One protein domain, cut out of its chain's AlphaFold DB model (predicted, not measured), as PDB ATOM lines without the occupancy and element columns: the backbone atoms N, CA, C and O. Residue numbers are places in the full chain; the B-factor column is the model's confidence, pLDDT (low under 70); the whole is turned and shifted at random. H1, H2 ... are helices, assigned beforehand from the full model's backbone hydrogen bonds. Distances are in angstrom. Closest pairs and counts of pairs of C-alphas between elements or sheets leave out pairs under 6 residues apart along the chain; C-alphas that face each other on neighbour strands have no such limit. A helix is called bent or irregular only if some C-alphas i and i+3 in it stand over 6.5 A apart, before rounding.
ATOM      1  N   ARG A   2       1.004  56.864 -13.326       69.36
ATOM      2  CA  ARG A   2       0.642  57.192 -11.923       69.36
ATOM      3  C   ARG A   2      -0.825  56.912 -11.546       69.36
ATOM      4  O   ARG A   2      -1.076  56.373 -10.477       69.36
ATOM      5  N   GLN A   3      -1.775  57.223 -12.436       73.06
ATOM      6  CA  GLN A   3      -3.206  56.959 -12.210       73.06
ATOM      7  C   GLN A   3      -3.520  55.459 -12.110       73.06
ATOM      8  O   GLN A   3      -4.268  55.058 -11.227       73.06
ATOM      9  N   LEU A   4      -2.897  54.623 -12.950       70.43
ATOM     10  CA  LEU A   4      -3.098  53.170 -12.924       70.43
ATOM     11  C   LEU A   4      -2.647  52.566 -11.582       70.43
ATOM     12  O   LEU A   4      -3.339  51.726 -11.020       70.43
ATOM     13  N   TYR A   5      -1.521  53.041 -11.040       71.20
ATOM     14  CA  TYR A   5      -1.001  52.586  -9.747       71.20
ATOM     15  C   TYR A   5      -1.917  52.982  -8.580       71.20
ATOM     16  O   TYR A   5      -2.143  52.182  -7.677       71.20
ATOM     17  N   GLY A   6      -2.480  54.196  -8.628       74.99
ATOM     18  CA  GLY A   6      -3.470  54.657  -7.651       74.99
ATOM     19  C   GLY A   6      -4.719  53.775  -7.634       74.99
ATOM     20  O   GLY A   6      -5.137  53.350  -6.565       74.99
ATOM     21  N   ILE A   7      -5.246  53.419  -8.811       77.18
ATOM     22  CA  ILE A   7      -6.436  52.560  -8.944       77.18
ATOM     23  C   ILE A   7      -6.173  51.142  -8.408       77.18
ATOM     24  O   ILE A   7      -7.009  50.588  -7.700       77.18
ATOM     25  N   VAL A   8      -5.009  50.547  -8.704       78.45
ATOM     26  CA  VAL A   8      -4.654  49.207  -8.190       78.45
ATOM     27  C   VAL A   8      -4.518  49.212  -6.667       78.45
ATOM     28  O   VAL A   8      -5.001  48.289  -6.009       78.45
ATOM     29  N   LEU A   9      -3.898  50.253  -6.100       81.11
ATOM     30  CA  LEU A   9      -3.778  50.406  -4.653       81.11
ATOM     31  C   LEU A   9      -5.158  50.547  -3.997       81.11
ATOM     32  O   LEU A   9      -5.424  49.877  -3.003       81.11
ATOM     33  N   ASP A  10      -6.038  51.368  -4.571       86.13
ATOM     34  CA  ASP A  10      -7.374  51.623  -4.024       86.13
ATOM     35  C   ASP A  10      -8.254  50.362  -4.079       86.13
ATOM     36  O   ASP A  10      -8.883  49.991  -3.087       86.13
ATOM     37  N   ASN A  11      -8.184  49.606  -5.182       85.84
ATOM     38  CA  ASN A  11      -8.836  48.299  -5.304       85.84
ATOM     39  C   ASN A  11      -8.307  47.290  -4.271       85.84
ATOM     40  O   ASN A  11      -9.089  46.560  -3.659       85.84
ATOM     41  N   GLY A  12      -6.988  47.256  -4.045       86.72
ATOM     42  CA  GLY A  12      -6.370  46.400  -3.030       86.72
ATOM     43  C   GLY A  12      -6.801  46.770  -1.608       86.72
ATOM     44  O   GLY A  12      -7.169  45.895  -0.826       86.72
ATOM     45  N   ILE A  13      -6.832  48.066  -1.286       89.25
ATOM     46  CA  ILE A  13      -7.317  48.574   0.004       89.25
ATOM     47  C   ILE A  13      -8.794  48.214   0.197       89.25
ATOM     48  O   ILE A  13      -9.178  47.772   1.280       89.25
ATOM     49  N   MET A  14      -9.620  48.356  -0.841       87.14
ATOM     50  CA  MET A  14     -11.036  47.985  -0.797       87.14
ATOM     51  C   MET A  14     -11.243  46.480  -0.595       87.14
ATOM     52  O   MET A  14     -12.106  46.095   0.194       87.14
ATOM     53  N   ALA A  15     -10.422  45.632  -1.220       89.46
ATOM     54  CA  ALA A  15     -10.454  44.186  -1.001       89.46
ATOM     55  C   ALA A  15     -10.045  43.807   0.433       89.46
ATOM     56  O   ALA A  15     -10.681  42.970   1.066       89.46
ATOM     57  N   ILE A  16      -9.020  44.457   0.993       90.53
ATOM     58  CA  ILE A  16      -8.625  44.230   2.392       90.53
ATOM     59  C   ILE A  16      -9.740  44.682   3.343       90.53
ATOM     60  O   ILE A  16     -10.062  43.968   4.293       90.53
ATOM     61  N   LYS A  17     -10.364  45.837   3.079       91.08
ATOM     62  CA  LYS A  17     -11.499  46.332   3.869       91.08
ATOM     63  C   LYS A  17     -12.693  45.380   3.808       91.08
ATOM     64  O   LYS A  17     -13.292  45.126   4.848       91.08
ATOM     65  N   SER A  18     -13.031  44.833   2.638       88.78
ATOM     66  CA  SER A  18     -14.159  43.901   2.513       88.78
ATOM     67  C   SER A  18     -13.904  42.589   3.257       88.78
ATOM     68  O   SER A  18     -14.793  42.103   3.956       88.78
ATOM     69  N   VAL A  19     -12.674  42.067   3.198       88.90
ATOM     70  CA  VAL A  19     -12.264  40.894   3.983       88.90
ATOM     71  C   VAL A  19     -12.334  41.196   5.479       88.90
ATOM     72  O   VAL A  19     -12.889  40.399   6.229       88.90
ATOM     73  N   LEU A  20     -11.841  42.357   5.919       88.30
ATOM     74  CA  LEU A  20     -11.891  42.757   7.327       88.30
ATOM     75  C   LEU A  20     -13.334  42.853   7.845       88.30
ATOM     76  O   LEU A  20     -13.627  42.338   8.920       88.30
ATOM     77  N   VAL A  21     -14.238  43.463   7.071       87.58
ATOM     78  CA  VAL A  21     -15.664  43.570   7.421       87.58
ATOM     79  C   VAL A  21     -16.331  42.193   7.463       87.58
ATOM     80  O   VAL A  21     -17.102  41.916   8.377       87.58
ATOM     81  N   SER A  22     -16.013  41.305   6.515       84.29
ATOM     82  CA  SER A  22     -16.534  39.932   6.497       84.29
ATOM     83  C   SER A  22     -16.073  39.127   7.718       84.29
ATOM     84  O   SER A  22     -16.865  38.424   8.350       84.29
ATOM     85  N   VAL A  23     -14.805  39.280   8.100       82.50
ATOM     86  CA  VAL A  23     -14.240  38.650   9.294       82.50
ATOM     87  C   VAL A  23     -14.879  39.212  10.571       82.50
ATOM     88  O   VAL A  23     -15.262  38.427  11.437       82.50
ATOM     89  N   ASP A  24     -15.074  40.534  10.675       82.52
ATOM     90  CA  ASP A  24     -15.754  41.152  11.828       82.52
ATOM     91  C   ASP A  24     -17.198  40.649  11.968       82.52
ATOM     92  O   ASP A  24     -17.627  40.285  13.063       82.52
ATOM     93  N   HIS A  25     -17.930  40.529  10.855       81.45
ATOM     94  CA  HIS A  25     -19.282  39.968  10.863       81.45
ATOM     95  C   HIS A  25     -19.294  38.519  11.371       81.45
ATOM     96  O   HIS A  25     -20.119  38.159  12.211       81.45
ATOM     97  N   THR A  26     -18.330  37.707  10.928       79.56
ATOM     98  CA  THR A  26     -18.190  36.310  11.368       79.56
ATOM     99  C   THR A  26     -17.890  36.225  12.869       79.56
ATOM    100  O   THR A  26     -18.400  35.349  13.566       79.56
ATOM    101  N   PHE A  27     -17.087  37.150  13.403       73.87
ATOM    102  CA  PHE A  27     -16.780  37.189  14.832       73.87
ATOM    103  C   PHE A  27     -17.934  37.697  15.692       73.87
ATOM    104  O   PHE A  27     -18.061  37.241  16.826       73.87
ATOM    105  N   ARG A  28     -18.789  38.583  15.171       75.13
ATOM    106  CA  ARG A  28     -19.991  39.047  15.882       75.13
ATOM    107  C   ARG A  28     -21.050  37.960  16.040       75.13
ATOM    108  O   ARG A  28     -21.744  37.953  17.051       75.13
ATOM    109  N   GLU A  29     -21.170  37.050  15.074       79.64
ATOM    110  CA  GLU A  29     -22.084  35.901  15.173       79.64
ATOM    111  C   GLU A  29     -21.641  34.894  16.244       79.64
ATOM    112  O   GLU A  29     -22.454  34.167  16.821       79.64
ATOM    113  N   ILE A  30     -20.342  34.854  16.541       79.44
ATOM    114  CA  ILE A  30     -19.780  33.979  17.563       79.44
ATOM    115  C   ILE A  30     -19.900  34.658  18.927       79.44
ATOM    116  O   ILE A  30     -19.434  35.772  19.142       79.44
ATOM    117  N   ASN A  31     -20.458  33.938  19.904       81.15
ATOM    118  CA  ASN A  31     -20.510  34.429  21.278       81.15
ATOM    119  C   ASN A  31     -19.107  34.849  21.773       81.15
ATOM    120  O   ASN A  31     -18.176  34.039  21.689       81.15
ATOM    121  N   PRO A  32     -18.951  36.043  22.378       83.44
ATOM    122  CA  PRO A  32     -17.644  36.596  22.742       83.44
ATOM    123  C   PRO A  32     -16.845  35.677  23.676       83.44
ATOM    124  O   PRO A  32     -15.625  35.576  23.568       83.44
ATOM    125  N   TRP A  33     -17.525  34.916  24.540       85.67
ATOM    126  CA  TRP A  33     -16.872  33.938  25.413       85.67
ATOM    127  C   TRP A  33     -16.189  32.798  24.635       85.67
ATOM    128  O   TRP A  33     -15.093  32.377  25.003       85.67
ATOM    129  N   LYS A  34     -16.793  32.315  23.535       87.67
ATOM    130  CA  LYS A  34     -16.205  31.260  22.690       87.67
ATOM    131  C   LYS A  34     -14.946  31.766  22.004       87.67
ATOM    132  O   LYS A  34     -13.985  31.014  21.878       87.67
ATOM    133  N   LEU A  35     -14.943  33.038  21.609       86.52
ATOM    134  CA  LEU A  35     -13.787  33.687  21.003       86.52
ATOM    135  C   LEU A  35     -12.602  33.736  21.979       86.52
ATOM    136  O   LEU A  35     -11.485  33.359  21.626       86.52
ATOM    137  N   VAL A  36     -12.851  34.135  23.229       89.81
ATOM    138  CA  VAL A  36     -11.819  34.192  24.280       89.81
ATOM    139  C   VAL A  36     -11.256  32.801  24.581       89.81
ATOM    140  O   VAL A  36     -10.040  32.624  24.631       89.81
ATOM    141  N   ILE A  37     -12.110  31.783  24.713       93.65
ATOM    142  CA  ILE A  37     -11.638  30.410  24.946       93.65
ATOM    143  C   ILE A  37     -10.877  29.881  23.727       93.65
ATOM    144  O   ILE A  37      -9.798  29.312  23.874       93.65
ATOM    145  N   GLY A  38     -11.399  30.098  22.519       91.05
ATOM    146  CA  GLY A  38     -10.768  29.657  21.277       91.05
ATOM    147  C   GLY A  38      -9.391  30.284  21.070       91.05
ATOM    148  O   GLY A  38      -8.438  29.580  20.733       91.05
ATOM    149  N   THR A  39      -9.253  31.585  21.336       91.44
ATOM    150  CA  THR A  39      -7.963  32.288  21.269       91.44
ATOM    151  C   THR A  39      -6.993  31.783  22.336       91.44
ATOM    152  O   THR A  39      -5.851  31.466  22.000       91.44
ATOM    153  N   ALA A  40      -7.437  31.594  23.583       94.50
ATOM    154  CA  ALA A  40      -6.603  31.037  24.649       94.50
ATOM    155  C   ALA A  40      -6.095  29.620  24.314       94.50
ATOM    156  O   ALA A  40      -4.892  29.354  24.390       94.50
ATOM    157  N   VAL A  41      -6.986  28.726  23.867       96.38
ATOM    158  CA  VAL A  41      -6.632  27.365  23.429       96.38
ATOM    159  C   VAL A  41      -5.661  27.408  22.249       96.38
ATOM    160  O   VAL A  41      -4.668  26.681  22.250       96.38
ATOM    161  N   SER A  42      -5.894  28.295  21.278       94.55
ATOM    162  CA  SER A  42      -5.024  28.453  20.105       94.55
ATOM    163  C   SER A  42      -3.616  28.903  20.491       94.55
ATOM    164  O   SER A  42      -2.636  28.356  19.984       94.55
ATOM    165  N   VAL A  43      -3.489  29.850  21.426       96.40
ATOM    166  CA  VAL A  43      -2.187  30.317  21.928       96.40
ATOM    167  C   VAL A  43      -1.450  29.194  22.655       96.40
ATOM    168  O   VAL A  43      -0.277  28.951  22.361       96.40
ATOM    169  N   ILE A  44      -2.122  28.470  23.555       95.07
ATOM    170  CA  ILE A  44      -1.520  27.344  24.289       95.07
ATOM    171  C   ILE A  44      -1.071  26.246  23.315       95.07
ATOM    172  O   ILE A  44       0.047  25.732  23.424       95.07
ATOM    173  N   LEU A  45      -1.909  25.909  22.330       94.43
ATOM    174  CA  LEU A  45      -1.598  24.912  21.309       94.43
ATOM    175  C   LEU A  45      -0.387  25.338  20.471       94.43
ATOM    176  O   LEU A  45       0.543  24.548  20.292       94.43
ATOM    177  N   LEU A  46      -0.344  26.596  20.024       93.19
ATOM    178  CA  LEU A  46       0.773  27.141  19.255       93.19
ATOM    179  C   LEU A  46       2.077  27.125  20.062       93.19
ATOM    180  O   LEU A  46       3.120  26.729  19.541       93.19
ATOM    181  N   GLN A  47       2.031  27.515  21.339       93.31
ATOM    182  CA  GLN A  47       3.191  27.445  22.230       93.31
ATOM    183  C   GLN A  47       3.678  26.004  22.404       93.31
ATOM    184  O   GLN A  47       4.884  25.753  22.361       93.31
ATOM    185  N   ARG A  48       2.757  25.043  22.545       86.77
ATOM    186  CA  ARG A  48       3.095  23.622  22.674       86.77
ATOM    187  C   ARG A  48       3.735  23.075  21.402       86.77
ATOM    188  O   ARG A  48       4.761  22.406  21.498       86.77
ATOM    189  N   ILE A  49       3.197  23.410  20.231       84.15
ATOM    190  CA  ILE A  49       3.781  23.040  18.932       84.15
ATOM    191  C   ILE A  49       5.179  23.650  18.787       84.15
ATOM    192  O   ILE A  49       6.125  22.932  18.471       84.15
ATOM    193  N   ARG A  50       5.348  24.944  19.094       84.47
ATOM    194  CA  ARG A  50       6.658  25.618  19.048       84.47
ATOM    195  C   ARG A  50       7.666  24.996  20.007       84.47
ATOM    196  O   ARG A  50       8.823  24.825  19.634       84.47
ATOM    197  N   ARG A  51       7.246  24.640  21.226       83.53
ATOM    198  CA  ARG A  51       8.105  23.959  22.202       83.53
ATOM    199  C   ARG A  51       8.514  22.576  21.701       83.53
ATOM    200  O   ARG A  51       9.688  22.248  21.790       83.53
ATOM    201  N   ILE A  52       7.583  21.797  21.145       77.41
ATOM    202  CA  ILE A  52       7.890  20.487  20.547       77.41
ATOM    203  C   ILE A  52       8.863  20.649  19.380       77.41
ATOM    204  O   ILE A  52       9.812  19.880  19.288       77.41
ATOM    205  N   TRP A  53       8.674  21.660  18.530       72.88
ATOM    206  CA  TRP A  53       9.578  21.931  17.416       72.88
ATOM    207  C   TRP A  53      10.980  22.310  17.913       72.88
ATOM    208  O   TRP A  53      11.952  21.691  17.509       72.88
ATOM    209  N   ARG A  54      11.101  23.263  18.848       76.76
ATOM    210  CA  ARG A  54      12.411  23.706  19.358       76.76
ATOM    211  C   ARG A  54      13.137  22.674  20.216       76.76
ATOM    212  O   ARG A  54      14.355  22.628  20.178       76.76
ATOM    213  N   ALA A  55      12.417  21.861  20.986       74.59
ATOM    214  CA  ALA A  55      13.022  20.812  21.813       74.59
ATOM    215  C   ALA A  55      13.545  19.621  20.991       74.59
ATOM    216  O   ALA A  55      14.062  18.659  21.554       74.59
ATOM    217  N   SER A  56      13.343  19.628  19.673       58.35
ATOM    218  CA  SER A  56      13.593  18.478  18.819       58.35
ATOM    219  C   SER A  56      14.484  18.890  17.662       58.35
ATOM    220  O   SER A  56      14.008  19.463  16.693       58.35
TER     221      SER A  56
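This is residues 2 to 56 of the 128 residues of an uncharacterized protein of Wuchereria bancrofti (UniProt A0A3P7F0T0). Two long helices, H1 and then H2, meet near their ends and make an open V, with the corner at the two-residue link between them, Ile 30 and Asn 31. From that corner the two helices run out as separate arms, and the space between the arms is empty. The printed part has 55 residues with two named helices, H1 before H2, and no named strand; its class is all helix. It is extended, with a radius of gyration of the C-alphas of 18.5 A, and only just flat, spanning 52 by 35 by 8 A.

H1, residues 2 to 29, comes first, and a tight link of 2 residues joins it to H2, residues 32 to 54. The two helices are close but not clearly touching, with 1 pair of C-alphas within 8 A. That closest pair is Phe 27 and Leu 35, whose C-alphas are 7.7 A apart. The lines of H1 and H2 stand at 70.2 degrees, only just about perpendicular. Their centres are 28.1 A apart. Residues 2 to 26, which belong to H1, stand free, and so do residues 36 to 56, of which 36 to 54 belong to H2. In H1 and H2 every O i to N i+4 pair is within hydrogen-bond range.

H1 begins at C-alpha 2, at (0.642, 57.192, -11.923), and ends at C-alpha 29, at (-22.084, 35.901, 15.173), 41.3 A from first to last C-alpha. H2 begins at C-alpha 32, at (-17.644, 36.596, 22.742), and ends at C-alpha 54, at (12.411, 23.706, 19.358), a length of 32.9 A. Neither helix is bent.

The two C-alphas farthest apart are those of Gln 3 and Ala 55, at 52.2 A. The printed part has no cut, and its one link between named elements is tight. The mean pLDDT of the printed part is 84.0, and residues 2 and 56 are under 70.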